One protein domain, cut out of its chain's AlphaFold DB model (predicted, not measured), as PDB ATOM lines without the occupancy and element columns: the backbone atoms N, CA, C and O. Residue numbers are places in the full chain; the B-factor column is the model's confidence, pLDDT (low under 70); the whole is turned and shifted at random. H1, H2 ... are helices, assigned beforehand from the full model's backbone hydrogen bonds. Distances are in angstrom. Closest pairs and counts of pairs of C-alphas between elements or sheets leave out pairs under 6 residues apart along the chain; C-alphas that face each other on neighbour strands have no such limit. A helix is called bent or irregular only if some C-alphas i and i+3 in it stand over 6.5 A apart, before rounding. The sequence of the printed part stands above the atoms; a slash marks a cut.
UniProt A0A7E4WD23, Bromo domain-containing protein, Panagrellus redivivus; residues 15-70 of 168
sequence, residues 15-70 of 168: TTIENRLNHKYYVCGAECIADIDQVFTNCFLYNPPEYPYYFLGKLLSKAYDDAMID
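AT A GLANCE: This is residues 15 to 70 of the 168 residues of the protein "Bromo domain-containing protein" of Panagrellus redivivus (UniProt A0A7E4WD23). The chain folds back on itself twice in a zigzag of three helices: the long H2 is in the middle, the short H1 packs beside its first half, and the equally long H3 folds back from its other end. H2 and H3 make a narrow V that opens away from the turn at residues 47 to 51, while H1 runs almost exactly alongside H2 in the opposite direction. The printed part has 56 residues with three named helices, in the order H1, H2, H3, and no named strand; its class is all helix. The whole is elongated, with spans of 38 by 24 by 14 A, and it is only just loose, close to compact, with a radius of gyration of the C-alphas of 12.6 A.

IN THESE COORDINATES: H2 is residues 29 to 46, from C-alpha 29 at (256.778, 193.425, 188.684) to C-alpha 46 at (274.978, 203.319, 172.856), 26.1 A from first to last C-alpha. H3 is residues 52 to 69 and is 26.5 A long by the same measure, ending with C-alpha 69 at (253.427, 207.145, 189.436). H1 is residues 15 to 22, 10.5 A from first to last C-alpha, and begins with C-alpha 15 at (259.135, 193.038, 171.937). No helix is bent or irregular.

HOW THE PARTS SIT: H2 touches both other helices, each with a different part of its length. With residues 40 to 44 alone it touches residues 53 to 61 of H3; the closest C-alphas of the two helices are those of Phe 44 and Tyr 54, 5.9 A apart. H2 and H3 run opposite ways at a shallow tilt of 21 degrees and form a helical hairpin, with centres 11.5 A apart. With residues 32 to 36 alone H2 touches H1, where the closest C-alphas are those of Ile 17 and Cys 32, 7.1 A apart. H1 and H2 also form a helical hairpin, running opposite ways at a shallow tilt of 2 degrees, with centres 13.4 A apart. H1 and H3 are apart. In H1, H2 and H3 every O i to N i+4 pair is within hydrogen-bond range.

THE WHOLE: The two C-alphas farthest apart are those of Val 27 and Glu 50, 37.6 A; Val 27 lies in the link between H1 and H2, Glu 50 in the link between H2 and H3. The first and last printed C-alphas, those of Thr 15 and Asp 70, are 23.0 A apart. The link of five residues from H2 to H3 is tight, and the link of six residues from H1 to H2 is short; no link is long. The printed part has no cut. The mean pLDDT of the printed part is 95.8, and no printed residue is under 70.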
ATOM      1  N   THR A  15     259.750 194.265 172.485       98.12
ATOM      2  CA  THR A  15     259.135 193.038 171.937       98.12
ATOM      3  C   THR A  15     259.505 191.833 172.801       98.12
ATOM      4  O   THR A  15     258.669 190.977 173.093       98.12
ATOM      5  N   THR A  16     260.747 191.777 173.277       97.81
ATOM      6  CA  THR A  16     261.193 190.788 174.260       97.81
ATOM      7  C   THR A  16     260.398 190.888 175.566       97.81
ATOM      8  O   THR A  16     259.918 189.868 176.065       97.81
ATOM      9  N   ILE A  17     260.226 192.093 176.118       98.12
ATOM     10  CA  ILE A  17     259.486 192.311 177.374       98.12
ATOM     11  C   ILE A  17     258.012 191.919 177.220       98.12
ATOM     12  O   ILE A  17     257.484 191.194 178.065       98.12
ATOM     13  N   GLU A  18     257.368 192.318 176.123       97.25
ATOM     14  CA  GLU A  18     255.992 191.935 175.792       97.25
ATOM     15  C   GLU A  18     255.844 190.408 175.715       97.25
ATOM     16  O   GLU A  18     254.955 189.822 176.335       97.25
ATOM     17  N   ASN A  19     256.765 189.730 175.027       95.69
ATOM     18  CA  ASN A  19     256.768 188.272 174.949       95.69
ATOM     19  C   ASN A  19     256.943 187.621 176.324       95.69
ATOM     20  O   ASN A  19     256.256 186.643 176.627       95.69
ATOM     21  N   ARG A  20     257.829 188.147 177.173       95.31
ATOM     22  CA  ARG A  20     258.024 187.653 178.542       95.31
ATOM     23  C   ARG A  20     256.761 187.828 179.390       95.31
ATOM     24  O   ARG A  20     256.376 186.886 180.083       95.31
ATOM     25  N   LEU A  21     256.068 188.961 179.285       94.25
ATOM     26  CA  LEU A  21     254.777 189.185 179.948       94.25
ATOM     27  C   LEU A  21     253.719 188.177 179.476       94.25
ATOM     28  O   LEU A  21     253.100 187.500 180.298       94.25
ATOM     29  N   ASN A  22     253.575 187.996 178.159       93.12
ATOM     30  CA  ASN A  22     252.602 187.073 177.563       93.12
ATOM     31  C   ASN A  22     252.833 185.610 177.971       93.12
ATOM     32  O   ASN A  22     251.882 184.844 178.145       93.12
ATOM     33  N   HIS A  23     254.093 185.227 178.178       90.19
ATOM     34  CA  HIS A  23     254.474 183.892 178.640       90.19
ATOM     35  C   HIS A  23     254.627 183.789 180.161       90.19
ATOM     36  O   HIS A  23     255.049 182.742 180.655       90.19
ATOM     37  N   LYS A  24     254.251 184.841 180.903       89.75
ATOM     38  CA  LYS A  24     254.270 184.896 182.371       89.75
ATOM     39  C   LYS A  24     255.640 184.512 182.938       89.75
ATOM     40  O   LYS A  24     255.764 183.696 183.849       89.75
ATOM     41  N   TYR A  25     256.668 185.059 182.299       90.81
ATOM     42  CA  TYR A  25     258.068 184.804 182.598       90.81
ATOM     43  C   TYR A  25     258.507 185.457 183.913       90.81
ATOM     44  O   TYR A  25     259.259 184.845 184.665       90.81
ATOM     45  N   TYR A  26     258.031 186.676 184.174       91.75
ATOM     46  CA  TYR A  26     258.378 187.438 185.369       91.75
ATOM     47  C   TYR A  26     257.682 186.885 186.609       91.75
ATOM     48  O   TYR A  26     256.483 186.590 186.578       91.75
ATOM     49  N   VAL A  27     258.435 186.759 187.699       90.19
ATOM     50  CA  VAL A  27     257.929 186.323 189.006       90.19
ATOM     51  C   VAL A  27     257.276 187.485 189.750       90.19
ATOM     52  O   VAL A  27     256.275 187.282 190.434       90.19
ATOM     53  N   CYS A  28     257.818 188.692 189.591       91.06
ATOM     54  CA  CYS A  28     257.314 189.930 190.183       91.06
ATOM     55  C   CYS A  28     257.433 191.107 189.204       91.06
ATOM     56  O   CYS A  28     258.137 191.025 188.192       91.06
ATOM     57  N   GLY A  29     256.752 192.215 189.506       92.69
ATOM     58  CA  GLY A  29     256.778 193.425 188.684       92.69
ATOM     59  C   GLY A  29     258.175 194.037 188.596       92.69
ATOM     60  O   GLY A  29     258.575 194.498 187.527       92.69
ATOM     61  N   ALA A  30     258.954 193.948 189.679       93.31
ATOM     62  CA  ALA A  30     260.323 194.458 189.739       93.31
ATOM     63  C   ALA A  30     261.247 193.876 188.652       93.31
ATOM     64  O   ALA A  30     262.080 194.600 188.111       93.31
ATOM     65  N   GLU A  31     261.090 192.600 188.278       95.62
ATOM     66  CA  GLU A  31     261.882 192.005 187.191       95.62
ATOM     67  C   GLU A  31     261.536 192.623 185.831       95.62
ATOM     68  O   GLU A  31     262.430 192.927 185.045       95.62
ATOM     69  N   CYS A  32     260.247 192.859 185.569       96.19
ATOM     70  CA  CYS A  32     259.796 193.511 184.340       96.19
ATOM     71  C   CYS A  32     260.290 194.962 184.262       96.19
ATOM     72  O   CYS A  32     260.775 195.390 183.214       96.19
ATOM     73  N   ILE A  33     260.196 195.702 185.371       96.50
ATOM     74  CA  ILE A  33     260.705 197.076 185.495       96.50
ATOM     75  C   ILE A  33     262.207 197.110 185.193       96.50
ATOM     76  O   ILE A  33     262.643 197.875 184.338       96.50
ATOM     77  N   ALA A  34     262.984 196.196 185.780       97.69
ATOM     78  CA  ALA A  34     264.429 196.129 185.570       97.69
ATOM     79  C   ALA A  34     264.841 195.861 184.110       97.69
ATOM     80  O   ALA A  34     265.951 196.218 183.702       97.69
ATOM     81  N   ASP A  35     263.992 195.212 183.311       98.44
ATOM     82  CA  ASP A  35     264.235 195.044 181.879       98.44
ATOM     83  C   ASP A  35     263.812 196.264 181.062       98.44
ATOM     84  O   ASP A  35     264.515 196.612 180.114       98.44
ATOM     85  N   ILE A  36     262.724 196.948 181.435       98.31
ATOM     86  CA  ILE A  36     262.348 198.237 180.835       98.31
ATOM     87  C   ILE A  36     263.484 199.251 181.037       98.31
ATOM     88  O   ILE A  36     263.964 199.842 180.066       98.31
ATOM     89  N   ASP A  37     264.008 199.359 182.258       98.25
ATOM     90  CA  ASP A  37     265.157 200.210 182.582       98.25
ATOM     91  C   ASP A  37     266.400 199.831 181.773       98.25
ATOM     92  O   ASP A  37     267.183 200.695 181.361       98.25
ATOM     93  N   GLN A  38     266.586 198.540 181.479       98.62
ATOM     94  CA  GLN A  38     267.691 198.084 180.641       98.62
ATOM     95  C   GLN A  38     267.554 198.564 179.193       98.62
ATOM     96  O   GLN A  38     268.572 198.882 178.575       98.62
ATOM     97  N   VAL A  39     266.335 198.653 178.645       98.44
ATOM     98  CA  VAL A  39     266.107 199.222 177.305       98.44
ATOM     99  C   VAL A  39     266.593 200.670 177.263       98.44
ATOM    100  O   VAL A  39     267.370 201.033 176.375       98.44
ATOM    101  N   PHE A  40     266.202 201.482 178.247       98.44
ATOM    102  CA  PHE A  40     266.620 202.882 178.330       98.44
ATOM    103  C   PHE A  40     268.124 203.023 178.585       98.44
ATOM    104  O   PHE A  40     268.798 203.772 177.879       98.44
ATOM    105  N   THR A  41     268.680 202.235 179.506       98.31
ATOM    106  CA  THR A  41     270.122 202.206 179.796       98.31
ATOM    107  C   THR A  41     270.931 201.885 178.541       98.31
ATOM    108  O   THR A  41     271.888 202.587 178.219       98.31
ATOM    109  N   ASN A  42     270.521 200.868 177.776       98.19
ATOM    110  CA  ASN A  42     271.172 200.508 176.518       98.19
ATOM    111  C   ASN A  42     271.056 201.615 175.471       98.19
ATOM    112  O   ASN A  42     272.007 201.860 174.726       98.19
ATOM    113  N   CYS A  43     269.898 202.276 175.407       97.94
ATOM    114  CA  CYS A  43     269.673 203.393 174.503       97.94
ATOM    115  C   CYS A  43     270.655 204.533 174.793       97.94
ATOM    116  O   CYS A  43     271.341 204.982 173.878       97.94
ATOM    117  N   PHE A  44     270.777 204.951 176.051       97.75
ATOM    118  CA  PHE A  44     271.623 206.082 176.436       97.75
ATOM    119  C   PHE A  44     273.116 205.752 176.433       97.75
ATOM    120  O   PHE A  44     273.933 206.632 176.183       97.75
ATOM    121  N   LEU A  45     273.481 204.491 176.674       96.88
ATOM    122  CA  LEU A  45     274.872 204.052 176.615       96.88
ATOM    123  C   LEU A  45     275.387 203.953 175.174       96.88
ATOM    124  O   LEU A  45     276.546 204.263 174.906       96.88
ATOM    125  N   TYR A  46     274.551 203.489 174.241       96.94
ATOM    126  CA  TYR A  46     274.978 203.319 172.856       96.94
ATOM    127  C   TYR A  46     274.823 204.593 172.020       96.94
ATOM    128  O   TYR A  46     275.674 204.862 171.170       96.94
ATOM    129  N   ASN A  47     273.738 205.347 172.217       95.81
ATOM    130  CA  ASN A  47     273.424 206.515 171.401       95.81
ATOM    131  C   ASN A  47     273.954 207.792 172.070       95.81
ATOM    132  O   ASN A  47     273.502 208.113 173.166       95.81
ATOM    133  N   PRO A  48     274.858 208.544 171.422       94.31
ATOM    134  CA  PRO A  48     275.276 209.860 171.901       94.31
ATOM    135  C   PRO A  48     274.103 210.854 171.984       94.31
ATOM    136  O   PRO A  48     273.152 210.731 171.202       94.31
ATOM    137  N   PRO A  49     274.161 211.857 172.881       95.50
ATOM    138  CA  PRO A  49     273.088 212.836 173.065       95.50
ATOM    139  C   PRO A  49     272.812 213.698 171.827       95.50
ATOM    140  O   PRO A  49     271.710 214.219 171.677       95.50
ATOM    141  N   GLU A  50     273.770 213.814 170.909       95.75
ATOM    142  CA  GLU A  50     273.622 214.526 169.640       95.75
ATOM    143  C   GLU A  50     272.730 213.773 168.642       95.75
ATOM    144  O   GLU A  50     272.343 214.328 167.612       95.75
ATOM    145  N   TYR A  51     272.434 212.493 168.893       94.69
ATOM    146  CA  TYR A  51     271.654 211.665 167.981       94.69
ATOM    147  C   TYR A  51     270.171 211.670 168.365       94.69
ATOM    148  O   TYR A  51     269.826 211.559 169.544       94.69
ATOM    149  N   PRO A  52     269.258 211.692 167.375       95.94
ATOM    150  CA  PRO A  52     267.821 211.793 167.630       95.94
ATOM    151  C   PRO A  52     267.284 210.641 168.489       95.94
ATOM    152  O   PRO A  52     266.350 210.826 169.263       95.94
ATOM    153  N   TYR A  53     267.894 209.457 168.407       95.19
ATOM    154  CA  TYR A  53     267.483 208.289 169.187       95.19
ATOM    155  C   TYR A  53     267.669 208.470 170.696       95.19
ATOM    156  O   TYR A  53     266.858 207.956 171.463       95.19
ATOM    157  N   TYR A  54     268.680 209.233 171.127       96.81
ATOM    158  CA  TYR A  54     268.858 209.557 172.541       96.81
ATOM    159  C   TYR A  54     267.692 210.412 173.047       96.81
ATOM    160  O   TYR A  54     267.078 210.091 174.065       96.81
ATOM    161  N   PHE A  55     267.326 211.454 172.292       96.50
ATOM    162  CA  PHE A  55     266.199 212.325 172.627       96.50
ATOM    163  C   PHE A  55     264.861 211.572 172.632       96.50
ATOM    164  O   PHE A  55     264.091 211.687 173.582       96.50
ATOM    165  N   LEU A  56     264.605 210.738 171.620       97.75
ATOM    166  CA  LEU A  56     263.405 209.892 171.581       97.75
ATOM    167  C   LEU A  56     263.360 208.918 172.767       97.75
ATOM    168  O   LEU A  56     262.301 208.723 173.361       97.75
ATOM    169  N   GLY A  57     264.508 208.353 173.155       97.56
ATOM    170  CA  GLY A  57     264.631 207.527 174.354       97.56
ATOM    171  C   GLY A  57     264.285 208.293 175.633       97.56
ATOM    172  O   GLY A  57     263.580 207.762 176.485       97.56
ATOM    173  N   LYS A  58     264.720 209.553 175.755       97.81
ATOM    174  CA  LYS A  58     264.374 210.427 176.887       97.81
ATOM    175  C   LYS A  58     262.886 210.753 176.936       97.81
ATOM    176  O   LYS A  58     262.297 210.673 178.008       97.81
ATOM    177  N   LEU A  59     262.273 211.062 175.793       97.88
ATOM    178  CA  LEU A  59     260.836 211.325 175.713       97.88
ATOM    179  C   LEU A  59     260.016 210.099 176.142       97.88
ATOM    180  O   LEU A  59     259.079 210.226 176.925       97.88
ATOM    181  N   LEU A  60     260.398 208.908 175.674       98.25
ATOM    182  CA  LEU A  60     259.733 207.666 176.063       98.25
ATOM    183  C   LEU A  60     259.950 207.336 177.549       98.25
ATOM    184  O   LEU A  60     258.997 206.953 178.218       98.25
ATOM    185  N   SER A  61     261.166 207.526 178.070       97.62
ATOM    186  CA  SER A  61     261.475 207.342 179.498       97.62
ATOM    187  C   SER A  61     260.646 208.277 180.373       97.62
ATOM    188  O   SER A  61     260.111 207.840 181.380       97.62
ATOM    189  N   LYS A  62     260.461 209.535 179.961       97.44
ATOM    190  CA  LYS A  62     259.625 210.498 180.685       97.44
ATOM    191  C   LYS A  62     258.170 210.030 180.773       97.44
ATOM    192  O   LYS A  62     257.577 210.074 181.843       97.44
ATOM    193  N   ALA A  63     257.607 209.571 179.653       97.00
ATOM    194  CA  ALA A  63     256.250 209.030 179.628       97.00
ATOM    195  C   ALA A  63     256.121 207.749 180.471       97.00
ATOM    196  O   ALA A  63     255.082 207.520 181.087       97.00
ATOM    197  N   TYR A  64     257.173 206.926 180.507       97.19
ATOM    198  CA  TYR A  64     257.253 205.761 181.381       97.19
ATOM    199  C   TYR A  64     257.248 206.160 182.863       97.19
ATOM    200  O   TYR A  64     256.416 205.648 183.605       97.19
ATOM    201  N   ASP A  65     258.088 207.112 183.276       96.19
ATOM    202  CA  ASP A  65     258.145 207.597 184.662       96.19
ATOM    203  C   ASP A  65     256.782 208.133 185.124       96.19
ATOM    204  O   ASP A  65     256.320 207.809 186.218       96.19
ATOM    205  N   ASP A  66     256.105 208.897 184.262       96.00
ATOM    206  CA  ASP A  66     254.772 209.432 184.551       96.00
ATOM    207  C   ASP A  66     253.737 208.307 184.727       96.00
ATOM    208  O   ASP A  66     252.907 208.367 185.632       96.00
ATOM    209  N   ALA A  67     253.812 207.241 183.922       93.62
ATOM    210  CA  ALA A  67     252.941 206.071 184.065       93.62
ATOM    211  C   ALA A  67     253.250 205.239 185.322       93.62
ATOM    212  O   ALA A  67     252.358 204.587 185.866       93.62
ATOM    213  N   MET A  68     254.498 205.256 185.794       93.38
ATOM    214  CA  MET A  68     254.918 204.532 186.995       93.38
ATOM    215  C   MET A  68     254.395 205.169 188.289       93.38
ATOM    216  O   MET A  68     254.267 204.462 189.286       93.38
ATOM    217  N   ILE A  69     254.041 206.460 188.282       93.62
ATOM    218  CA  ILE A  69     253.427 207.145 189.436       93.62
ATOM    219  C   ILE A  69     252.092 206.493 189.822       93.62
ATOM    220  O   ILE A  69     251.798 206.345 191.007       93.62
ATOM    221  N   ASP A  70     251.312 206.073 188.827       89.81
ATOM    222  CA  ASP A  70     249.994 205.462 189.025       89.81
ATOM    223  C   ASP A  70     250.063 203.936 189.232       89.81
ATOM    224  O   ASP A  70     249.026 203.269 189.336       89.81
TER     225      ASP A  70